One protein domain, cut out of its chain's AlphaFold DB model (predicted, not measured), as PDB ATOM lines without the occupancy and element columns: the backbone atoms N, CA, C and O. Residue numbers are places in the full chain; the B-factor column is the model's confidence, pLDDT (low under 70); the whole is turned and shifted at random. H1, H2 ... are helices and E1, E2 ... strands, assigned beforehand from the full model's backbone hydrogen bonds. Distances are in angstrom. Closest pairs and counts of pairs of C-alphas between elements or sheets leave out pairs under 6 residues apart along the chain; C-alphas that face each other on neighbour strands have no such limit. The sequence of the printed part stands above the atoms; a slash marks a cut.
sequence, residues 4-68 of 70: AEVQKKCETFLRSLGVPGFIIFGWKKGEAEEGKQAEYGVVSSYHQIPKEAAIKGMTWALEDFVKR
ATOM      1  N   ALA A   4     132.603 152.086  91.881       89.25
ATOM      2  CA  ALA A   4     133.617 152.139  92.932       89.25
ATOM      3  C   ALA A   4     134.657 153.240  92.661       89.25
ATOM      4  O   ALA A   4     135.041 153.982  93.570       89.25
ATOM      5  N   GLU A   5     135.067 153.401  91.403       91.75
ATOM      6  CA  GLU A   5     135.974 154.457  90.961       91.75
ATOM      7  C   GLU A   5     135.353 155.841  91.185       91.75
ATOM      8  O   GLU A   5     136.004 156.746  91.717       91.75
ATOM      9  N   VAL A   6     134.077 156.006  90.820       92.75
ATOM     10  CA  VAL A   6     133.360 157.278  90.995       92.75
ATOM     11  C   VAL A   6     133.150 157.588  92.474       92.75
ATOM     12  O   VAL A   6     133.414 158.713  92.895       92.75
ATOM     13  N   GLN A   7     132.779 156.596  93.286       93.19
ATOM     14  CA  GLN A   7     132.654 156.776  94.732       93.19
ATOM     15  C   GLN A   7     133.973 157.261  95.352       93.19
ATOM     16  O   GLN A   7     133.985 158.241  96.095       93.19
ATOM     17  N   LYS A   8     135.108 156.655  94.983       94.25
ATOM     18  CA  LYS A   8     136.426 157.080  95.479       94.25
ATOM     19  C   LYS A   8     136.760 158.528  95.096       94.25
ATOM     20  O   LYS A   8     137.359 159.254  95.896       94.25
ATOM     21  N   LYS A   9     136.366 158.973  93.897       94.75
ATOM     22  CA  LYS A   9     136.516 160.378  93.472       94.75
ATOM     23  C   LYS A   9     135.645 161.309  94.315       94.75
ATOM     24  O   LYS A   9     136.151 162.326  94.780       94.75
ATOM     25  N   CYS A  10     134.391 160.940  94.575       94.44
ATOM     26  CA  CYS A  10     133.490 161.697  95.446       94.44
ATOM     27  C   CYS A  10     134.031 161.820  96.880       94.44
ATOM     28  O   CYS A  10     134.030 162.913  97.444       94.44
ATOM     29  N   GLU A  11     134.553 160.735  97.455       93.50
ATOM     30  CA  GLU A  11     135.181 160.752  98.783       93.50
ATOM     31  C   GLU A  11     136.439 161.629  98.821       93.50
ATOM     32  O   GLU A  11     136.631 162.400  99.762       93.50
ATOM     33  N   THR A  12     137.290 161.537  97.795       95.38
ATOM     34  CA  THR A  12     138.495 162.374  97.674       95.38
ATOM     35  C   THR A  12     138.120 163.852  97.566       95.38
ATOM     36  O   THR A  12     138.704 164.688  98.253       95.38
ATOM     37  N   PHE A  13     137.103 164.171  96.761       94.62
ATOM     38  CA  PHE A  13     136.583 165.525  96.621       94.62
ATOM     39  C   PHE A  13     136.044 166.065  97.951       94.62
ATOM     40  O   PHE A  13     136.486 167.123  98.394       94.62
ATOM     41  N   LEU A  14     135.178 165.317  98.643       93.44
ATOM     42  CA  LEU A  14     134.654 165.717  99.956       93.44
ATOM     43  C   LEU A  14     135.768 165.987 100.974       93.44
ATOM     44  O   LEU A  14     135.710 166.975 101.699       93.44
ATOM     45  N   ARG A  15     136.812 165.149 101.002       93.38
ATOM     46  CA  ARG A  15     137.988 165.371 101.860       93.38
ATOM     47  C   ARG A  15     138.743 166.643 101.480       93.38
ATOM     48  O   ARG A  15     139.184 167.364 102.366       93.38
ATOM     49  N   SER A  16     138.876 166.928 100.182       95.69
ATOM     50  CA  SER A  16     139.572 168.127  99.696       95.69
ATOM     51  C   SER A  16     138.855 169.434 100.045       95.69
ATOM     52  O   SER A  16     139.513 170.459 100.189       95.69
ATOM     53  N   LEU A  17     137.530 169.401 100.238       93.12
ATOM     54  CA  LEU A  17     136.765 170.563 100.695       93.12
ATOM     55  C   LEU A  17     137.076 170.942 102.151       93.12
ATOM     56  O   LEU A  17     136.784 172.065 102.551       93.12
ATOM     57  N   GLY A  18     137.638 170.026 102.951       90.25
ATOM     58  CA  GLY A  18     138.019 170.290 104.342       90.25
ATOM     59  C   GLY A  18     136.845 170.606 105.276       90.25
ATOM     60  O   GLY A  18     137.062 171.101 106.379       90.25
ATOM     61  N   VAL A  19     135.611 170.333 104.845       90.12
ATOM     62  CA  VAL A  19     134.389 170.580 105.616       90.12
ATOM     63  C   VAL A  19     133.559 169.300 105.736       90.12
ATOM     64  O   VAL A  19     133.534 168.493 104.800       90.12
ATOM     65  N   PRO A  20     132.849 169.095 106.859       89.50
ATOM     66  CA  PRO A  20     131.890 168.008 106.982       89.50
ATOM     67  C   PRO A  20     130.777 168.128 105.936       89.50
ATOM     68  O   PRO A  20     130.167 169.186 105.787       89.50
ATOM     69  N   GLY A  21     130.474 167.041 105.230       91.12
ATOM     70  CA  GLY A  21     129.420 167.049 104.219       91.12
ATOM     71  C   GLY A  21     129.111 165.682 103.629       91.12
ATOM     72  O   GLY A  21     129.723 164.671 103.976       91.12
ATOM     73  N   PHE A  22     128.145 165.656 102.717       91.19
ATOM     74  CA  PHE A  22     127.822 164.495 101.894       91.19
ATOM     75  C   PHE A  22     127.590 164.912 100.448       91.19
ATOM     76  O   PHE A  22     127.339 166.080 100.155       91.19
ATOM     77  N   ILE A  23     127.664 163.938  99.550       90.62
ATOM     78  CA  ILE A  23     127.359 164.110  98.136       90.62
ATOM     79  C   ILE A  23     126.552 162.910  97.642       90.62
ATOM     80  O   ILE A  23     126.847 161.765  97.992       90.62
ATOM     81  N   ILE A  24     125.538 163.187  96.826       89.56
ATOM     82  CA  ILE A  24     124.887 162.207  95.956       89.56
ATOM     83  C   ILE A  24     125.283 162.598  94.541       89.56
ATOM     84  O   ILE A  24     125.067 163.739  94.134       89.56
ATOM     85  N   PHE A  25     125.891 161.675  93.808       91.38
ATOM     86  CA  PHE A  25     126.385 161.952  92.469       91.38
ATOM     87  C   PHE A  25     125.812 160.948  91.478       91.38
ATOM     88  O   PHE A  25     126.049 159.744  91.599       91.38
ATOM     89  N   GLY A  26     125.047 161.463  90.517       90.19
ATOM     90  CA  GLY A  26     124.515 160.715  89.383       90.19
ATOM     91  C   GLY A  26     125.272 161.062  88.104       90.19
ATOM     92  O   GLY A  26     125.570 162.229  87.863       90.19
ATOM     93  N   TRP A  27     125.586 160.064  87.281       88.38
ATOM     94  CA  TRP A  27     126.275 160.265  86.003       88.38
ATOM     95  C   TRP A  27     125.804 159.263  84.950       88.38
ATOM     96  O   TRP A  27     125.244 158.216  85.271       88.38
ATOM     97  N   LYS A  28     126.063 159.571  83.678       87.38
ATOM     98  CA  LYS A  28     125.831 158.651  82.561       87.38
ATOM     99  C   LYS A  28     127.003 157.673  82.428       87.38
ATOM    100  O   LYS A  28     128.161 158.089  82.345       87.38
ATOM    101  N   LYS A  29     126.718 156.374  82.401       85.31
ATOM    102  CA  LYS A  29     127.699 155.314  82.156       85.31
ATOM    103  C   LYS A  29     127.889 155.142  80.649       85.31
ATOM    104  O   LYS A  29     127.032 154.588  79.974       85.31
ATOM    105  N   GLY A  30     129.032 155.600  80.144       77.44
ATOM    106  CA  GLY A  30     129.406 155.436  78.736       77.44
ATOM    107  C   GLY A  30     128.607 156.315  77.771       77.44
ATOM    108  O   GLY A  30     127.815 157.175  78.169       77.44
ATOM    109  N   GLU A  31     128.858 156.123  76.479       72.69
ATOM    110  CA  GLU A  31     128.096 156.776  75.417       72.69
ATOM    111  C   GLU A  31     126.787 156.022  75.158       72.69
ATOM    112  O   GLU A  31     126.661 154.840  75.468       72.69
ATOM    113  N   ALA A  32     125.775 156.726  74.646       65.38
ATOM    114  CA  ALA A  32     124.550 156.042  74.248       65.38
ATOM    115  C   ALA A  32     124.847 155.320  72.930       65.38
ATOM    116  O   ALA A  32     125.081 155.982  71.924       65.38
ATOM    117  N   GLU A  33     124.870 153.992  72.949       71.12
ATOM    118  CA  GLU A  33     124.895 153.205  71.716       71.12
ATOM    119  C   GLU A  33     123.527 153.323  71.029       71.12
ATOM    120  O   GLU A  33     122.487 153.292  71.695       71.12
ATOM    121  N   GLU A  34     123.507 153.473  69.701       69.44
ATOM    122  CA  GLU A  34     122.258 153.533  68.937       69.44
ATOM    123  C   GLU A  34     121.375 152.315  69.245       69.44
ATOM    124  O   GLU A  34     121.787 151.163  69.114       69.44
ATOM    125  N   GLY A  35     120.147 152.579  69.698       72.31
ATOM    126  CA  GLY A  35     119.181 151.542  70.067       72.31
ATOM    127  C   GLY A  35     119.294 151.006  71.500       72.31
ATOM    128  O   GLY A  35     118.451 150.198  71.889       72.31
ATOM    129  N   LYS A  36     120.258 151.463  72.316       70.56
ATOM    130  CA  LYS A  36     120.323 151.140  73.752       70.56
ATOM    131  C   LYS A  36     120.011 152.354  74.622       70.56
ATOM    132  O   LYS A  36     120.459 153.471  74.375       70.56
ATOM    133  N   GLN A  37     119.236 152.120  75.679       72.94
ATOM    134  CA  GLN A  37     118.984 153.127  76.704       72.94
ATOM    135  C   GLN A  37     120.300 153.498  77.394       72.94
ATOM    136  O   GLN A  37     121.102 152.628  77.724       72.94
ATOM    137  N   ALA A  38     120.516 154.798  77.614       79.44
ATOM    138  CA  ALA A  38     121.660 155.274  78.377       79.44
ATOM    139  C   ALA A  38     121.631 154.674  79.786       79.44
ATOM    140  O   ALA A  38     120.646 154.822  80.512       79.44
ATOM    141  N   GLU A  39     122.720 154.024  80.181       83.00
ATOM    142  CA  GLU A  39     122.877 153.559  81.549       83.00
ATOM    143  C   GLU A  39     123.293 154.720  82.450       83.00
ATOM    144  O   GLU A  39     124.096 155.577  82.070       83.00
ATOM    145  N   TYR A  40     122.778 154.733  83.674       87.38
ATOM    146  CA  TYR A  40     123.132 155.728  84.678       87.38
ATOM    147  C   TYR A  40     123.727 155.049  85.910       87.38
ATOM    148  O   TYR A  40     123.362 153.934  86.290       87.38
ATOM    149  N   GLY A  41     124.694 155.721  86.521       88.31
ATOM    150  CA  GLY A  41     125.253 155.369  87.815       88.31
ATOM    151  C   GLY A  41     124.848 156.393  88.855       88.31
ATOM    152  O   GLY A  41     124.700 157.572  88.540       88.31
ATOM    153  N   VAL A  42     124.683 155.936  90.093       89.81
ATOM    154  CA  VAL A  42     124.503 156.796  91.261       89.81
ATOM    155  C   VAL A  42     125.380 156.263  92.386       89.81
ATOM    156  O   VAL A  42     125.418 155.055  92.628       89.81
ATOM    157  N   VAL A  43     126.085 157.163  93.067       91.69
ATOM    158  CA  VAL A  43     126.829 156.877  94.298       91.69
ATOM    159  C   VAL A  43     126.490 157.910  95.362       91.69
ATOM    160  O   VAL A  43     126.080 159.031  95.056       91.69
ATOM    161  N   SER A  44     126.688 157.528  96.620       90.06
ATOM    162  CA  SER A  44     126.648 158.448  97.752       90.06
ATOM    163  C   SER A  44     127.939 158.334  98.556       90.06
ATOM    164  O   SER A  44     128.554 157.268  98.634       90.06
ATOM    165  N   SER A  45     128.386 159.445  99.129       90.88
ATOM    166  CA  SER A  45     129.557 159.488 100.006       90.88
ATOM    167  C   SER A  45     129.373 160.569 101.058       90.88
ATOM    168  O   SER A  45     128.682 161.559 100.821       90.88
ATOM    169  N   TYR A  46     129.989 160.390 102.224       90.12
ATOM    170  CA  TYR A  46     129.930 161.357 103.315       90.12
ATOM    171  C   TYR A  46     131.268 161.458 104.049       90.12
ATOM    172  O   TYR A  46     132.038 160.500 104.114       90.12
ATOM    173  N   HIS A  47     131.550 162.640 104.589       91.38
ATOM    174  CA  HIS A  47     132.792 162.965 105.275       91.38
ATOM    175  C   HIS A  47     132.497 163.722 106.570       91.38
ATOM    176  O   HIS A  47     131.860 164.768 106.536       91.38
ATOM    177  N   GLN A  48     132.960 163.183 107.704       87.62
ATOM    178  CA  GLN A  48     132.922 163.822 109.032       87.62
ATOM    179  C   GLN A  48     131.541 164.295 109.524       87.62
ATOM    180  O   GLN A  48     131.454 165.084 110.460       87.62
ATOM    181  N   ILE A  49     130.457 163.779 108.944       89.12
ATOM    182  CA  ILE A  49     129.097 164.009 109.433       89.12
ATOM    183  C   ILE A  49     128.583 162.783 110.194       89.12
ATOM    184  O   ILE A  49     128.875 161.651 109.794       89.12
ATOM    185  N   PRO A  50     127.786 162.978 111.261       90.25
ATOM    186  CA  PRO A  50     127.042 161.890 111.881       90.25
ATOM    187  C   PRO A  50     126.152 161.194 110.853       90.25
ATOM    188  O   PRO A  50     125.528 161.844 110.005       90.25
ATOM    189  N   LYS A  51     126.064 159.868 110.940       86.25
ATOM    190  CA  LYS A  51     125.303 159.051 109.989       86.25
ATOM    191  C   LYS A  51     123.833 159.471 109.938       86.25
ATOM    192  O   LYS A  51     123.237 159.523 108.867       86.25
ATOM    193  N   GLU A  52     123.258 159.825 111.078       90.38
ATOM    194  CA  GLU A  52     121.871 160.267 111.216       90.38
ATOM    195  C   GLU A  52     121.628 161.591 110.481       90.38
ATOM    196  O   GLU A  52     120.592 161.764 109.839       90.38
ATOM    197  N   ALA A  53     122.592 162.516 110.543       89.19
ATOM    198  CA  ALA A  53     122.531 163.784 109.823       89.19
ATOM    199  C   ALA A  53     122.646 163.563 108.307       89.19
ATOM    200  O   ALA A  53     121.883 164.158 107.545       89.19
ATOM    201  N   ALA A  54     123.530 162.652 107.882       88.06
ATOM    202  CA  ALA A  54     123.654 162.241 106.485       88.06
ATOM    203  C   ALA A  54     122.334 161.670 105.948       88.06
ATOM    204  O   ALA A  54     121.853 162.102 104.906       88.06
ATOM    205  N   ILE A  55     121.720 160.736 106.685       88.50
ATOM    206  CA  ILE A  55     120.448 160.109 106.304       88.50
ATOM    207  C   ILE A  55     119.356 161.168 106.153       88.50
ATOM    208  O   ILE A  55     118.720 161.225 105.105       88.50
ATOM    209  N   LYS A  56     119.182 162.049 107.147       89.81
ATOM    210  CA  LYS A  56     118.182 163.128 107.082       89.81
ATOM    211  C   LYS A  56     118.393 164.044 105.876       89.81
ATOM    212  O   LYS A  56     117.432 164.345 105.174       89.81
ATOM    213  N   GLY A  57     119.636 164.457 105.623       88.06
ATOM    214  CA  GLY A  57     119.978 165.303 104.479       88.06
ATOM    215  C   GLY A  57     119.683 164.630 103.137       88.06
ATOM    216  O   GLY A  57     119.101 165.253 102.254       88.06
ATOM    217  N   MET A  58     120.019 163.344 102.999       87.56
ATOM    218  CA  MET A  58     119.726 162.569 101.790       87.56
ATOM    219  C   MET A  58     118.222 162.361 101.582       87.56
ATOM    220  O   MET A  58     117.749 162.495 100.456       87.56
ATOM    221  N   THR A  59     117.461 162.069 102.642       89.88
ATOM    222  CA  THR A  59     115.997 161.939 102.561       89.88
ATOM    223  C   THR A  59     115.357 163.242 102.100       89.88
ATOM    224  O   THR A  59     114.544 163.219 101.180       89.88
ATOM    225  N   TRP A  60     115.766 164.375 102.680       90.00
ATOM    226  CA  TRP A  60     115.290 165.691 102.258       90.00
ATOM    227  C   TRP A  60     115.629 165.979 100.790       90.00
ATOM    228  O   TRP A  60     114.755 166.391 100.035       90.00
ATOM    229  N   ALA A  61     116.869 165.714 100.365       86.38
ATOM    230  CA  ALA A  61     117.297 165.955  98.988       86.38
ATOM    231  C   ALA A  61     116.525 165.088  97.979       86.38
ATOM    232  O   ALA A  61     116.171 165.564  96.902       86.38
ATOM    233  N   LEU A  62     116.239 163.830  98.328       84.25
ATOM    234  CA  LEU A  62     115.427 162.941  97.501       84.25
ATOM    235  C   LEU A  62     113.979 163.430  97.409       84.25
ATOM    236  O   LEU A  62     113.406 163.449  96.323       84.25
ATOM    237  N   GLU A  63     113.390 163.830  98.534       89.31
ATOM    238  CA  GLU A  63     112.030 164.364  98.567       89.31
ATOM    239  C   GLU A  63     111.910 165.651  97.740       89.31
ATOM    240  O   GLU A  63     110.971 165.787  96.956       89.31
ATOM    241  N   ASP A  64     112.879 166.563  97.863       88.19
ATOM    242  CA  ASP A  64     112.967 167.779  97.046       88.19
ATOM    243  C   ASP A  64     113.084 167.437  95.554       88.19
ATOM    244  O   ASP A  64     112.344 167.979  94.736       88.19
ATOM    245  N   PHE A  65     113.943 166.479  95.195       84.56
ATOM    246  CA  PHE A  65     114.104 166.027  93.813       84.56
ATOM    247  C   PHE A  65     112.813 165.444  93.222       84.56
ATOM    248  O   PHE A  65     112.481 165.746  92.081       84.56
ATOM    249  N   VAL A  66     112.066 164.643  93.991       85.69
ATOM    250  CA  VAL A  66     110.778 164.064  93.560       85.69
ATOM    251  C   VAL A  66     109.696 165.135  93.418       85.69
ATOM    252  O   VAL A  66     108.851 165.045  92.529       85.69
ATOM    253  N   LYS A  67     109.698 166.142  94.295       89.94
ATOM    254  CA  LYS A  67     108.724 167.242  94.262       89.94
ATOM    255  C   LYS A  67     108.994 168.246  93.144       89.94
ATOM    256  O   LYS A  67     108.068 168.944  92.734       89.94
ATOM    257  N   ARG A  68     110.232 168.341  92.659       83.38
ATOM    258  CA  ARG A  68     110.567 169.172  91.501       83.38
ATOM    259  C   ARG A  68     109.957 168.558  90.242       83.38
ATOM    260  O   ARG A  68     110.379 167.507  89.775       83.38
TER     261      ARG A  68
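This is residues 4 to 68 of the 70 residues of an uncharacterized protein of Candidatus Peribacteria bacterium RIFCSPLOWO2_12_FULL_53_10 (UniProt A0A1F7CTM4). A long two-stranded ribbon, the hairpin of E1 and E2, has one helix on each side: H1 packs along one side of it, while H2 begins near the ribbon's open end on the other side and slants away. Residues 32 to 37, within the link of the hairpin, stick out at the far end of the ribbon, and so do residues 63 to 68, of which 63 to 67 belong to H2. The printed part has 65 residues, with two named helices and two named strands in the order H1, E1, E2, H2; the sheet E1 - E2 is antiparallel and the class is mixed, helices and strands. The whole is loose, with a radius of gyration of the C-alphas of 14.3 A, and only just flat, spanning 44 by 30 by 15 A.

E1, residues 21 to 29, and E2, residues 39 to 47, are antiparallel neighbours, with 164 degrees between their directions. N 25 and O 43 are 2.9 A apart and N 43 and O 25 are 3.0 A apart, both within hydrogen-bond range. H1, residues 4 to 16, has 12 pairs of C-alphas within 8 A of E2, the closest those of Gln 7 and Val 43 at 5.8 A. Its closest C-alphas to E1 are those of Leu 14 and Gly 21, 6.9 A. H2, residues 51 to 67, comes closest to E1 at the C-alphas of Phe 22 and Ala 54, 6.6 A. H1 and H2 are apart. In both helices every O i to N i+4 pair is within hydrogen-bond range.

E1 is 25.0 A long and E2 27.4 A. H1 is 18.4 A long and starts at C-alpha 4 (133.617, 152.139, 92.932). H2 is 24.3 A long and ends at C-alpha 67 (108.724, 167.242, 94.262).

The two C-alphas farthest apart, Glu 34 and Pro 50, are 44.0 A apart. The printed part has no cut and no long link. Its mean pLDDT is 87.5, and residues 32 and 34 are under 70.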